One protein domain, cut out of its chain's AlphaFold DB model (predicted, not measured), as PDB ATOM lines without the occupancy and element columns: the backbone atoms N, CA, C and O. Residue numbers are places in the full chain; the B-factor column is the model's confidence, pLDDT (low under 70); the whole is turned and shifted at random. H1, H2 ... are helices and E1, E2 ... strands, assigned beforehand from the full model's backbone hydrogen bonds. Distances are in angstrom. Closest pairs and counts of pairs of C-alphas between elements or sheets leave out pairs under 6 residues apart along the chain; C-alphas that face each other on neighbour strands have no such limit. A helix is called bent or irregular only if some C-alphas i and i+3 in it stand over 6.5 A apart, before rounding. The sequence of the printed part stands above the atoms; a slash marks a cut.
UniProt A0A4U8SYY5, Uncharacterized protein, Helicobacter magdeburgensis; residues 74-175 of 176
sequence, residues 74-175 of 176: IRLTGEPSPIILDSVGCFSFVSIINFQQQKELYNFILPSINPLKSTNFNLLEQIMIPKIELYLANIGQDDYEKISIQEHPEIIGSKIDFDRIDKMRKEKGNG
ATOM      1  N   ILE A  74      75.352  27.136  49.167       82.00
ATOM      2  CA  ILE A  74      74.800  28.457  49.479       82.00
ATOM      3  C   ILE A  74      75.335  29.438  48.451       82.00
ATOM      4  O   ILE A  74      76.538  29.687  48.376       82.00
ATOM      5  N   ARG A  75      74.423  30.010  47.674       78.12
ATOM      6  CA  ARG A  75      74.720  31.084  46.739       78.12
ATOM      7  C   ARG A  75      74.474  32.420  47.417       78.12
ATOM      8  O   ARG A  75      73.427  32.634  48.030       78.12
ATOM      9  N   LEU A  76      75.440  33.313  47.273       74.12
ATOM     10  CA  LEU A  76      75.312  34.704  47.664       74.12
ATOM     11  C   LEU A  76      75.324  35.516  46.386       74.12
ATOM     12  O   LEU A  76      76.351  35.628  45.731       74.12
ATOM     13  N   THR A  77      74.172  36.033  45.993       66.31
ATOM     14  CA  THR A  77      74.108  36.952  44.860       66.31
ATOM     15  C   THR A  77      74.308  38.364  45.375       66.31
ATOM     16  O   THR A  77      73.488  38.855  46.155       66.31
ATOM     17  N   GLY A  78      75.397  38.993  44.925       55.06
ATOM     18  CA  GLY A  78      75.574  40.439  45.009       55.06
ATOM     19  C   GLY A  78      74.613  41.191  44.084       55.06
ATOM     20  O   GLY A  78      74.113  42.219  44.502       55.06
ATOM     21  N   GLU A  79      74.307  40.664  42.888       42.47
ATOM     22  CA  GLU A  79      73.472  41.286  41.830       42.47
ATOM     23  C   GLU A  79      73.214  40.255  40.685       42.47
ATOM     24  O   GLU A  79      73.932  39.247  40.662       42.47
ATOM     25  N   PRO A  80      72.186  40.384  39.792       43.38
ATOM     26  CA  PRO A  80      71.868  41.592  39.013       43.38
ATOM     27  C   PRO A  80      70.378  41.997  38.943       43.38
ATOM     28  O   PRO A  80      69.506  41.227  38.535       43.38
ATOM     29  N   SER A  81      70.097  43.276  39.199       36.19
ATOM     30  CA  SER A  81      69.019  44.002  38.510       36.19
ATOM     31  C   SER A  81      69.494  45.434  38.244       36.19
ATOM     32  O   SER A  81      69.681  46.172  39.208       36.19
ATOM     33  N   PRO A  82      69.637  45.879  36.978       39.72
ATOM     34  CA  PRO A  82      70.421  47.075  36.638       39.72
ATOM     35  C   PRO A  82      69.864  48.433  37.093       39.72
ATOM     36  O   PRO A  82      70.312  49.453  36.580       39.72
ATOM     37  N   ILE A  83      68.815  48.505  37.921       41.22
ATOM     38  CA  ILE A  83      68.018  49.741  38.000       41.22
ATOM     39  C   ILE A  83      67.763  50.265  39.418       41.22
ATOM     40  O   ILE A  83      67.494  51.459  39.532       41.22
ATOM     41  N   ILE A  84      67.839  49.485  40.510       41.75
ATOM     42  CA  ILE A  84      67.322  50.017  41.799       41.75
ATOM     43  C   ILE A  84      68.167  49.728  43.054       41.75
ATOM     44  O   ILE A  84      68.126  50.550  43.969       41.75
ATOM     45  N   LEU A  85      68.957  48.652  43.151       41.19
ATOM     46  CA  LEU A  85      69.455  48.198  44.470       41.19
ATOM     47  C   LEU A  85      70.959  48.299  44.733       41.19
ATOM     48  O   LEU A  85      71.316  48.430  45.906       41.19
ATOM     49  N   ASP A  86      71.800  48.414  43.706       39.38
ATOM     50  CA  ASP A  86      73.215  48.782  43.878       39.38
ATOM     51  C   ASP A  86      73.405  50.095  44.665       39.38
ATOM     52  O   ASP A  86      74.381  50.279  45.390       39.38
ATOM     53  N   SER A  87      72.424  51.002  44.603       42.28
ATOM     54  CA  SER A  87      72.446  52.272  45.344       42.28
ATOM     55  C   SER A  87      71.991  52.177  46.811       42.28
ATOM     56  O   SER A  87      72.147  53.149  47.551       42.28
ATOM     57  N   VAL A  88      71.452  51.032  47.259       46.12
ATOM     58  CA  VAL A  88      70.931  50.838  48.634       46.12
ATOM     59  C   VAL A  88      71.827  49.915  49.480       46.12
ATOM     60  O   VAL A  88      71.641  49.843  50.690       46.12
ATOM     61  N   GLY A  89      72.823  49.249  48.883       49.59
ATOM     62  CA  GLY A  89      74.128  48.902  49.483       49.59
ATOM     63  C   GLY A  89      74.212  48.163  50.834       49.59
ATOM     64  O   GLY A  89      75.299  48.110  51.405       49.59
ATOM     65  N   CYS A  90      73.127  47.621  51.396       59.03
ATOM     66  CA  CYS A  90      73.128  47.112  52.781       59.03
ATOM     67  C   CYS A  90      72.703  45.645  52.951       59.03
ATOM     68  O   CYS A  90      72.713  45.145  54.078       59.03
ATOM     69  N   PHE A  91      72.340  44.947  51.874       69.81
ATOM     70  CA  PHE A  91      71.741  43.617  51.957       69.81
ATOM     71  C   PHE A  91      72.387  42.626  50.992       69.81
ATOM     72  O   PHE A  91      72.621  42.950  49.835       69.81
ATOM     73  N   SER A  92      72.618  41.404  51.468       74.56
ATOM     74  CA  SER A  92      72.988  40.256  50.638       74.56
ATOM     75  C   SER A  92      71.805  39.304  50.528       74.56
ATOM     76  O   SER A  92      71.212  38.936  51.548       74.56
ATOM     77  N   PHE A  93      71.492  38.865  49.311       79.69
ATOM     78  CA  PHE A  93      70.516  37.805  49.086       79.69
ATOM     79  C   PHE A  93      71.203  36.449  49.200       79.69
ATOM     80  O   PHE A  93      72.201  36.176  48.531       79.69
ATOM     81  N   VAL A  94      70.663  35.609  50.076       83.31
ATOM     82  CA  VAL A  94      71.150  34.258  50.325       83.31
ATOM     83  C   VAL A  94      70.154  33.274  49.742       83.31
ATOM     84  O   VAL A  94      68.993  33.269  50.153       83.31
ATOM     85  N   SER A  95      70.623  32.403  48.854       86.25
ATOM     86  CA  SER A  95      69.843  31.281  48.330       86.25
ATOM     87  C   SER A  95      70.521  29.967  48.694       86.25
ATOM     88  O   SER A  95      71.704  29.757  48.432       86.25
ATOM     89  N   ILE A  96      69.760  29.061  49.300       88.94
ATOM     90  CA  ILE A  96      70.177  27.688  49.578       88.94
ATOM     91  C   ILE A  96      69.667  26.822  48.434       88.94
ATOM     92  O   ILE A  96      68.453  26.710  48.247       88.94
ATOM     93  N   ILE A  97      70.572  26.218  47.668       85.81
ATOM     94  CA  ILE A  97      70.239  25.533  46.416       85.81
ATOM     95  C   ILE A  97      70.611  24.060  46.522       85.81
ATOM     96  O   ILE A  97      71.720  23.711  46.913       85.81
ATOM     97  N   ASN A  98      69.672  23.182  46.174       86.69
ATOM     98  CA  ASN A  98      69.915  21.746  46.128       86.69
ATOM     99  C   ASN A  98      70.855  21.384  44.969       86.69
ATOM    100  O   ASN A  98      70.579  21.765  43.832       86.69
ATOM    101  N   PHE A  99      71.890  20.583  45.235       78.12
ATOM    102  CA  PHE A  99      72.852  20.166  44.206       78.12
ATOM    103  C   PHE A  99      72.211  19.370  43.065       78.12
ATOM    104  O   PHE A  99      72.482  19.630  41.900       78.12
ATOM    105  N   GLN A 100      71.350  18.404  43.385       76.62
ATOM    106  CA  GLN A 100      70.808  17.475  42.391       76.62
ATOM    107  C   GLN A 100      69.746  18.131  41.504       76.62
ATOM    108  O   GLN A 100      69.693  17.892  40.302       76.62
ATOM    109  N   GLN A 101      68.879  18.946  42.102       80.44
ATOM    110  CA  GLN A 101      67.737  19.542  41.408       80.44
ATOM    111  C   GLN A 101      68.021  20.944  40.868       80.44
ATOM    112  O   GLN A 101      67.179  21.479  40.152       80.44
ATOM    113  N   GLN A 102      69.139  21.565  41.266       78.31
ATOM    114  CA  GLN A 102      69.438  22.985  41.019       78.31
ATOM    115  C   GLN A 102      68.259  23.900  41.379       78.31
ATOM    116  O   GLN A 102      67.993  24.928  40.758       78.31
ATOM    117  N   LYS A 103      67.515  23.487  42.409       83.81
ATOM    118  CA  LYS A 103      66.306  24.152  42.869       83.81
ATOM    119  C   LYS A 103      66.595  24.878  44.167       83.81
ATOM    120  O   LYS A 103      67.195  24.317  45.087       83.81
ATOM    121  N   GLU A 104      66.112  26.109  44.248       87.69
ATOM    122  CA  GLU A 104      66.138  26.871  45.484       87.69
ATOM    123  C   GLU A 104      65.260  26.188  46.544       87.69
ATOM    124  O   GLU A 104      64.061  25.965  46.356       87.69
ATOM    125  N   LEU A 105      65.889  25.823  47.657       90.31
ATOM    126  CA  LEU A 105      65.249  25.222  48.823       90.31
ATOM    127  C   LEU A 105      64.722  26.293  49.774       90.31
ATOM    128  O   LEU A 105      63.667  26.121  50.387       90.31
ATOM    129  N   TYR A 106      65.471  27.383  49.919       91.94
ATOM    130  CA  TYR A 106      65.084  28.525  50.732       91.94
ATOM    131  C   TYR A 106      65.904  29.755  50.358       91.94
ATOM    132  O   TYR A 106      67.068  29.623  49.979       91.94
ATOM    133  N   ASN A 107      65.326  30.941  50.533       90.19
ATOM    134  CA  ASN A 107      66.037  32.197  50.363       90.19
ATOM    135  C   ASN A 107      65.672  33.222  51.434       90.19
ATOM    136  O   ASN A 107      64.600  33.165  52.041       90.19
ATOM    137  N   PHE A 108      66.616  34.114  51.714       89.38
ATOM    138  CA  PHE A 108      66.467  35.157  52.721       89.38
ATOM    139  C   PHE A 108      67.487  36.277  52.528       89.38
ATOM    140  O   PHE A 108      68.431  36.165  51.746       89.38
ATOM    141  N   ILE A 109      67.282  37.369  53.256       85.44
ATOM    142  CA  ILE A 109      68.126  38.556  53.226       85.44
ATOM    143  C   ILE A 109      69.029  38.577  54.462       85.44
ATOM    144  O   ILE A 109      68.573  38.344  55.584       85.44
ATOM    145  N   LEU A 110      70.304  38.911  54.265       79.56
ATOM    146  CA  LEU A 110      71.239  39.237  55.339       79.56
ATOM    147  C   LEU A 110      71.626  40.717  55.317       79.56
ATOM    148  O   LEU A 110      71.994  41.223  54.257       79.56
ATOM    149  N   PRO A 111      71.648  41.398  56.476       71.19
ATOM    150  CA  PRO A 111      72.217  42.733  56.600       71.19
ATOM    151  C   PRO A 111      73.749  42.629  56.656       71.19
ATOM    152  O   PRO A 111      74.350  42.639  57.728       71.19
ATOM    153  N   SER A 112      74.404  42.423  55.516       64.75
ATOM    154  CA  SER A 112      75.867  42.447  55.418       64.75
ATOM    155  C   SER A 112      76.310  42.675  53.980       64.75
ATOM    156  O   SER A 112      75.749  42.086  53.058       64.75
ATOM    157  N   ILE A 113      77.355  43.489  53.813       57.62
ATOM    158  CA  ILE A 113      78.007  43.781  52.527       57.62
ATOM    159  C   ILE A 113      78.890  42.595  52.087       57.62
ATOM    160  O   ILE A 113      79.241  42.474  50.920       57.62
ATOM    161  N   ASN A 114      79.257  41.689  53.006       62.19
ATOM    162  CA  ASN A 114      80.011  40.483  52.661       62.19
ATOM    163  C   ASN A 114      79.831  39.363  53.711       62.19
ATOM    164  O   ASN A 114      80.678  39.193  54.595       62.19
ATOM    165  N   PRO A 115      78.736  38.585  53.650       61.53
ATOM    166  CA  PRO A 115      78.491  37.492  54.589       61.53
ATOM    167  C   PRO A 115      79.553  36.381  54.533       61.53
ATOM    168  O   PRO A 115      79.759  35.724  55.550       61.53
ATOM    169  N   LEU A 116      80.304  36.225  53.432       63.47
ATOM    170  CA  LEU A 116      81.425  35.270  53.335       63.47
ATOM    171  C   LEU A 116      82.571  35.585  54.300       63.47
ATOM    172  O   LEU A 116      83.302  34.690  54.705       63.47
ATOM    173  N   LYS A 117      82.729  36.848  54.709       62.16
ATOM    174  CA  LYS A 117      83.741  37.234  55.706       62.16
ATOM    175  C   LYS A 117      83.317  36.927  57.148       62.16
ATOM    176  O   LYS A 117      84.109  37.130  58.064       62.16
ATOM    177  N   SER A 118      82.093  36.445  57.369       69.31
ATOM    178  CA  SER A 118      81.614  36.053  58.697       69.31
ATOM    179  C   SER A 118      82.222  34.726  59.147       69.31
ATOM    180  O   SER A 118      82.207  33.736  58.413       69.31
ATOM    181  N   THR A 119      82.659  34.662  60.407       72.31
ATOM    182  CA  THR A 119      83.167  33.436  61.044       72.31
ATOM    183  C   THR A 119      82.166  32.279  60.970       72.31
ATOM    184  O   THR A 119      82.570  31.132  60.804       72.31
ATOM    185  N   ASN A 120      80.859  32.563  61.016       81.12
ATOM    186  CA  ASN A 120      79.824  31.525  60.977       81.12
ATOM    187  C   ASN A 120      79.726  30.846  59.606       81.12
ATOM    188  O   ASN A 120      79.566  29.629  59.541       81.12
ATOM    189  N   PHE A 121      79.836  31.612  58.518       79.31
ATOM    190  CA  PHE A 121      79.814  31.051  57.168       79.31
ATOM    191  C   PHE A 121      81.094  30.282  56.859       79.31
ATOM    192  O   PHE A 121      81.011  29.204  56.282       79.31
ATOM    193  N   ASN A 122      82.248  30.761  57.333       79.00
ATOM    194  CA  ASN A 122      83.507  30.021  57.232       79.00
ATOM    195  C   ASN A 122      83.446  28.679  57.980       79.00
ATOM    196  O   ASN A 122      83.858  27.654  57.443       79.00
ATOM    197  N   LEU A 123      82.900  28.663  59.200       85.06
ATOM    198  CA  LEU A 123      82.729  27.429  59.971       85.06
ATOM    199  C   LEU A 123      81.738  26.473  59.289       85.06
ATOM    200  O   LEU A 123      81.983  25.272  59.203       85.06
ATOM    201  N   LEU A 124      80.625  27.006  58.779       84.50
ATOM    202  CA  LEU A 124      79.645  26.218  58.037       84.50
ATOM    203  C   LEU A 124      80.267  25.614  56.773       84.50
ATOM    204  O   LEU A 124      80.071  24.431  56.517       84.50
ATOM    205  N   GLU A 125      81.052  26.388  56.023       81.50
ATOM    206  CA  GLU A 125      81.784  25.914  54.847       81.50
ATOM    207  C   GLU A 125      82.711  24.741  55.202       81.50
ATOM    208  O   GLU A 125      82.636  23.690  54.565       81.50
ATOM    209  N   GLN A 126      83.505  24.861  56.269       84.44
ATOM    210  CA  GLN A 126      84.397  23.791  56.734       84.44
ATOM    211  C   GLN A 126      83.650  22.506  57.120       84.44
ATOM    212  O   GLN A 126      84.153  21.408  56.888       84.44
ATOM    213  N   ILE A 127      82.450  22.623  57.695       86.25
ATOM    214  CA  ILE A 127      81.607  21.472  58.052       86.25
ATOM    215  C   ILE A 127      80.958  20.853  56.807       86.25
ATOM    216  O   ILE A 127      80.801  19.631  56.726       86.25
ATOM    217  N   MET A 128      80.544  21.684  55.849       85.38
ATOM    218  CA  MET A 128      79.824  21.239  54.659       85.38
ATOM    219  C   MET A 128      80.741  20.589  53.629       85.38
ATOM    220  O   MET A 128      80.365  19.539  53.119       85.38
ATOM    221  N   ILE A 129      81.925  21.150  53.349       85.56
ATOM    222  CA  ILE A 129      82.813  20.685  52.267       85.56
ATOM    223  C   ILE A 129      83.053  19.165  52.317       85.56
ATOM    224  O   ILE A 129      82.695  18.503  51.343       85.56
ATOM    225  N   PRO A 130      83.504  18.556  53.435       86.56
ATOM    226  CA  PRO A 130      83.745  17.112  53.477       86.56
ATOM    227  C   PRO A 130      82.492  16.276  53.190       86.56
ATOM    228  O   PRO A 130      82.571  15.197  52.603       86.56
ATOM    229  N   LYS A 131      81.314  16.767  53.599       87.94
ATOM    230  CA  LYS A 131      80.030  16.100  53.351       87.94
ATOM    231  C   LYS A 131      79.588  16.250  51.899       87.94
ATOM    232  O   LYS A 131      79.043  15.299  51.349       87.94
ATOM    233  N   ILE A 132      79.825  17.413  51.291       85.19
ATOM    234  CA  ILE A 132      79.562  17.658  49.870       85.19
ATOM    235  C   ILE A 132      80.457  16.754  49.025       85.19
ATOM    236  O   ILE A 132      79.957  16.036  48.169       85.19
ATOM    237  N   GLU A 133      81.756  16.708  49.307       86.44
ATOM    238  CA  GLU A 133      82.700  15.868  48.566       86.44
ATOM    239  C   GLU A 133      82.350  14.380  48.686       86.44
ATOM    240  O   GLU A 133      82.340  13.664  47.686       86.44
ATOM    241  N   LEU A 134      81.987  13.915  49.889       87.00
ATOM    242  CA  LEU A 134      81.503  12.549  50.093       87.00
ATOM    243  C   LEU A 134      80.204  12.288  49.315       87.00
ATOM    244  O   LEU A 134      80.049  11.223  48.720       87.00
ATOM    245  N   TYR A 135      79.261  13.228  49.320       86.00
ATOM    246  CA  TYR A 135      78.014  13.112  48.566       86.00
ATOM    247  C   TYR A 135      78.293  13.010  47.061       86.00
ATOM    248  O   TYR A 135      77.891  12.034  46.425       86.00
ATOM    249  N   LEU A 136      79.063  13.950  46.510       83.81
ATOM    250  CA  LEU A 136      79.424  14.001  45.094       83.81
ATOM    251  C   LEU A 136      80.255  12.788  44.656       83.81
ATOM    252  O   LEU A 136      80.097  12.314  43.535       83.81
ATOM    253  N   ALA A 137      81.068  12.204  45.538       87.19
ATOM    254  CA  ALA A 137      81.775  10.954  45.255       87.19
ATOM    255  C   ALA A 137      80.849   9.723  45.169       87.19
ATOM    256  O   ALA A 137      81.237   8.689  44.623       87.19
ATOM    257  N   ASN A 138      79.632   9.806  45.715       86.62
ATOM    258  CA  ASN A 138      78.718   8.671  45.852       86.62
ATOM    259  C   ASN A 138      77.492   8.714  44.930       86.62
ATOM    260  O   ASN A 138      76.881   7.665  44.723       86.62
ATOM    261  N   ILE A 139      77.127   9.875  44.383       85.44
ATOM    262  CA  ILE A 139      76.009   9.994  43.432       85.44
ATOM    263  C   ILE A 139      76.299   9.314  42.085       85.44
ATOM    264  O   ILE A 139      77.455   9.068  41.722       85.44
ATOM    265  N   GLY A 140      75.238   9.024  41.324       84.44
ATOM    266  CA  GLY A 140      75.336   8.448  39.979       84.44
ATOM    267  C   GLY A 140      76.147   9.324  39.017       84.44
ATOM    268  O   GLY A 140      76.248  10.532  39.211       84.44
ATOM    269  N   GLN A 141      76.751   8.710  37.996       84.94
ATOM    270  CA  GLN A 141      77.601   9.418  37.029       84.94
ATOM    271  C   GLN A 141      76.838  10.525  36.288       84.94
ATOM    272  O   GLN A 141      77.307  11.658  36.261       84.94
ATOM    273  N   ASP A 142      75.627  10.232  35.813       82.38
ATOM    274  CA  ASP A 142      74.782  11.199  35.100       82.38
ATOM    275  C   ASP A 142      74.405  12.419  35.958       82.38
ATOM    276  O   ASP A 142      74.253  13.527  35.446       82.38
ATOM    277  N   ASP A 143      74.227  12.227  37.268       80.31
ATOM    278  CA  ASP A 143      73.920  13.315  38.200       80.31
ATOM    279  C   ASP A 143      75.178  14.119  38.544       80.31
ATOM    280  O   ASP A 143      75.110  15.338  38.682       80.31
ATOM    281  N   TYR A 144      76.332  13.454  38.639       81.44
ATOM    282  CA  TYR A 144      77.619  14.102  38.888       81.44
ATOM    283  C   TYR A 144      78.032  15.029  37.739       81.44
ATOM    284  O   TYR A 144      78.387  16.180  37.986       81.44
ATOM    285  N   GLU A 145      77.914  14.573  36.491       77.62
ATOM    286  CA  GLU A 145      78.266  15.368  35.304       77.62
ATOM    287  C   GLU A 145      77.389  16.617  35.153       77.62
ATOM    288  O   GLU A 145      77.875  17.682  34.780       77.62
ATOM    289  N   LYS A 146      76.101  16.539  35.509       75.38
ATOM    290  CA  LYS A 146      75.214  17.718  35.501       75.38
ATOM    291  C   LYS A 146      75.652  18.789  36.497       75.38
ATOM    292  O   LYS A 146      75.431  19.969  36.239       75.38
ATOM    293  N   ILE A 147      76.230  18.380  37.626       73.94
ATOM    294  CA  ILE A 147      76.661  19.283  38.697       73.94
ATOM    295  C   ILE A 147      78.019  19.907  38.361       73.94
ATOM    296  O   ILE A 147      78.156  21.124  38.453       73.94
ATOM    297  N   SER A 148      79.000  19.109  37.924       65.25
ATOM    298  CA  SER A 148      80.365  19.593  37.653       65.25
ATOM    299  C   SER A 148      80.444  20.610  36.507       65.25
ATOM    300  O   SER A 148      81.325  21.465  36.500       65.25
ATOM    301  N   ILE A 149      79.506  20.566  35.558       51.38
ATOM    302  CA  ILE A 149      79.474  21.470  34.398       51.38
ATOM    303  C   ILE A 149      78.945  22.880  34.760       51.38
ATOM    304  O   ILE A 149      79.102  23.809  33.968       51.38
ATOM    305  N   GLN A 150      78.326  23.078  35.934       57.28
ATOM    306  CA  GLN A 150      77.492  24.263  36.213       57.28
ATOM    307  C   GLN A 150      78.027  25.267  37.256       57.28
ATOM    308  O   GLN A 150      77.324  26.239  37.546       57.28
ATOM    309  N   GLU A 151      79.227  25.114  37.827       54.72
ATOM    310  CA  GLU A 151      79.628  25.973  38.957       54.72
ATOM    311  C   GLU A 151      80.340  27.292  38.593       54.72
ATOM    312  O   GLU A 151      81.291  27.351  37.816       54.72
ATOM    313  N   HIS A 152      79.850  28.370  39.222       50.44
ATOM    314  CA  HIS A 152      80.325  29.755  39.158       50.44
ATOM    315  C   HIS A 152      81.139  30.137  40.422       50.44
ATOM    316  O   HIS A 152      80.868  29.613  41.501       50.44
ATOM    317  N   PRO A 153      82.066  31.114  40.343       46.09
ATOM    318  CA  PRO A 153      83.038  31.440  41.404       46.09
ATOM    319  C   PRO A 153      82.493  32.087  42.701       46.09
ATOM    320  O   PRO A 153      83.255  32.266  43.646       46.09
ATOM    321  N   GLU A 154      81.202  32.426  42.803       49.72
ATOM    322  CA  GLU A 154      80.631  33.195  43.935       49.72
ATOM    323  C   GLU A 154      79.724  32.355  44.866       49.72
ATOM    324  O   GLU A 154      78.600  32.732  45.205       49.72
ATOM    325  N   ILE A 155      80.191  31.168  45.264       58.66
ATOM    326  CA  ILE A 155      79.404  30.167  46.007       58.66
ATOM    327  C   ILE A 155      80.133  29.763  47.301       58.66
ATOM    328  O   ILE A 155      81.346  29.565  47.298       58.66
ATOM    329  N   ILE A 156      79.421  29.599  48.422       52.81
ATOM    330  CA  ILE A 156      79.945  28.837  49.573       52.81
ATOM    331  C   ILE A 156      79.957  27.368  49.165       52.81
ATOM    332  O   ILE A 156      78.893  26.796  48.914       52.81
ATOM    333  N   GLY A 157      81.152  26.784  49.088       50.44
ATOM    334  CA  GLY A 157      81.400  25.575  48.297       50.44
ATOM    335  C   GLY A 157      82.239  25.823  47.036       50.44
ATOM    336  O   GLY A 157      82.685  24.871  46.423       50.44
ATOM    337  N   SER A 158      82.592  27.065  46.697       56.28
ATOM    338  CA  SER A 158      83.559  27.382  45.621       56.28
ATOM    339  C   SER A 158      84.954  26.769  45.818       56.28
ATOM    340  O   SER A 158      85.765  26.762  44.898       56.28
ATOM    341  N   LYS A 159      85.246  26.254  47.019       65.56
ATOM    342  CA  LYS A 159      86.469  25.508  47.348       65.56
ATOM    343  C   LYS A 159      86.305  23.989  47.231       65.56
ATOM    344  O   LYS A 159      87.150  23.263  47.750       65.56
ATOM    345  N   ILE A 160      85.211  23.498  46.644       73.56
ATOM    346  CA  ILE A 160      85.048  22.068  46.371       73.56
ATOM    347  C   ILE A 160      86.181  21.629  45.438       73.56
ATOM    348  O   ILE A 160      86.355  22.163  44.344       73.56
ATOM    349  N   ASP A 161      86.960  20.654  45.893       79.88
ATOM    350  CA  ASP A 161      88.062  20.074  45.132       79.88
ATOM    351  C   ASP A 161      87.521  18.941  44.248       79.88
ATOM    352  O   ASP A 161      87.426  17.778  44.657       79.88
ATOM    353  N   PHE A 162      87.102  19.299  43.033       81.31
ATOM    354  CA  PHE A 162      86.575  18.341  42.059       81.31
ATOM    355  C   PHE A 162      87.621  17.312  41.616       81.31
ATOM    356  O   PHE A 162      87.263  16.154  41.406       81.31
ATOM    357  N   ASP A 163      88.909  17.671  41.580       83.44
ATOM    358  CA  ASP A 163      89.986  16.723  41.267       83.44
ATOM    359  C   ASP A 163      90.065  15.621  42.333       83.44
ATOM    360  O   ASP A 163      90.198  14.426  42.029       83.44
ATOM    361  N   ARG A 164      89.924  16.002  43.608       85.12
ATOM    362  CA  ARG A 164      89.845  15.051  44.721       85.12
ATOM    363  C   ARG A 164      88.604  14.171  44.630       85.12
ATOM    364  O   ARG A 164      88.700  12.971  44.897       85.12
ATOM    365  N   ILE A 165      87.456  14.728  44.245       87.12
ATOM    366  CA  ILE A 165      86.220  13.954  44.053       87.12
ATOM    367  C   ILE A 165      86.380  12.946  42.914       87.12
ATOM    368  O   ILE A 165      86.076  11.765  43.102       87.12
ATOM    369  N   ASP A 166      86.927  13.361  41.777       86.25
ATOM    370  CA  ASP A 166      87.199  12.485  40.638       86.25
ATOM    371  C   ASP A 166      88.139  11.340  41.013       86.25
ATOM    372  O   ASP A 166      87.914  10.190  40.620       86.25
ATOM    373  N   LYS A 167      89.171  11.621  41.818       88.62
ATOM    374  CA  LYS A 167      90.064  10.590  42.354       88.62
ATOM    375  C   LYS A 167      89.304   9.578  43.217       88.62
ATOM    376  O   LYS A 167      89.422   8.378  42.967       88.62
ATOM    377  N   MET A 168      88.477  10.036  44.161       89.06
ATOM    378  CA  MET A 168      87.657   9.153  45.007       89.06
ATOM    379  C   MET A 168      86.696   8.287  44.179       89.06
ATOM    380  O   MET A 168      86.522   7.099  44.461       89.06
ATOM    381  N   ARG A 169      86.087   8.853  43.130       88.56
ATOM    382  CA  ARG A 169      85.185   8.123  42.223       88.56
ATOM    383  C   ARG A 169      85.931   7.050  41.426       88.56
ATOM    384  O   ARG A 169      85.442   5.924  41.331       88.56
ATOM    385  N   LYS A 170      87.126   7.359  40.906       87.19
ATOM    386  CA  LYS A 170      87.987   6.400  40.185       87.19
ATOM    387  C   LYS A 170      88.451   5.252  41.080       87.19
ATOM    388  O   LYS A 170      88.348   4.096  40.679       87.19
ATOM    389  N   GLU A 171      88.905   5.546  42.297       87.31
ATOM    390  CA  GLU A 171      89.313   4.524  43.275       87.31
ATOM    391  C   GLU A 171      88.158   3.571  43.614       87.31
ATOM    392  O   GLU A 171      88.345   2.357  43.676       87.31
ATOM    393  N   LYS A 172      86.938   4.102  43.743       81.62
ATOM    394  CA  LYS A 172      85.730   3.306  43.984       81.62
ATOM    395  C   LYS A 172      85.297   2.476  42.769       81.62
ATOM    396  O   LYS A 172      84.751   1.388  42.938       81.62
ATOM    397  N   GLY A 173      85.517   2.984  41.556       72.00
ATOM    398  CA  GLY A 173      85.237   2.282  40.299       72.00
ATOM    399  C   GLY A 173      86.216   1.143  40.002       72.00
ATOM    400  O   GLY A 173      85.794   0.107  39.500       72.00
ATOM    401  N   ASN A 174      87.489   1.303  40.374       55.88
ATOM    402  CA  ASN A 174      88.554   0.312  40.166       55.88
ATOM    403  C   ASN A 174      88.563  -0.828  41.206       55.88
ATOM    404  O   ASN A 174      89.351  -1.760  41.082       55.88
ATOM    405  N   GLY A 175      87.721  -0.746  42.241       50.81
ATOM    406  CA  GLY A 175      87.535  -1.787  43.260       50.81
ATOM    407  C   GLY A 175      86.429  -2.800  42.942       50.81
ATOM    408  O   GLY A 175      85.953  -3.467  43.862       50.81
TER     409      GLY A 175
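Overview. This is residues 74 to 175 of the 176 residues of an uncharacterized protein of Helicobacter magdeburgensis (UniProt A0A4U8SYY5). Look for a long, loose body with a small three-stranded sheet, E1 E2 E3, toward one end and a loose cluster of H1b, H2 and H3 toward the other, joined by the bent helix H1. Residues 80 to 85 stick out beyond the sheet, and residues 155 to 156 pair with E1. The printed part has 102 residues, in the order E1 E2 E3 H1 H2 H3; the sheet, order E1 - E2 - E3, is antiparallel, and the class is mixed. It is loose, with a radius of gyration of the C-alphas of 16.0 A and spans of 56 by 27 by 20 A.

Along the chain. Find C-alpha 74 at (74.800, 28.457, 49.479), where E1, residues 74 to 77, begins. E2 is residues 92 to 98, 19.3 A, and E3 residues 104 to 110, 16.6 A. H1, residues 119 to 138, was assigned as one helix by its hydrogen bonds but is bent: C-alphas 127 and 130 are 6.7 A apart. Its arms are H1a, residues 119 to 127, and H1b, residues 130 to 138, each 12.4 A. H2 is residues 141 to 148, 10.6 A; H3, residues 162 to 173, 16.2 A, ends at (85.237, 2.282, 40.299).

Arrangement. E1, E2 and E3 form a meander, each strand the antiparallel neighbour of the one before; look for N 75 and O 95 at 2.8 A, and N 94 and O 108 at 2.8 A. H1a and H1b stand at a shallow tilt of 34 degrees, only just short of steep. H1b and H3 touch, the closest C-alphas being Ala 137 and Arg 169, 5.4 A, at a steep tilt of 45 degrees, the same way. H2 is close to H1b but not clearly touching, C-alphas of Leu 136 and Tyr 144 at 6.5 A. E1 and H3 are apart. In H1a, H1b and H3 every O i to N i+4 pair is within hydrogen-bond range; in H2, 3 of 4.

Size, cuts and confidence. The C-alphas farthest apart, Ser 87 and Gly 175, are 56.2 A apart. The printed part has no cut; the links E1 to E2 and H2 to H3 are long. Confidence is under 70 at residues 77 to 91, 112 to 118, 148 to 159 and 174 to 175.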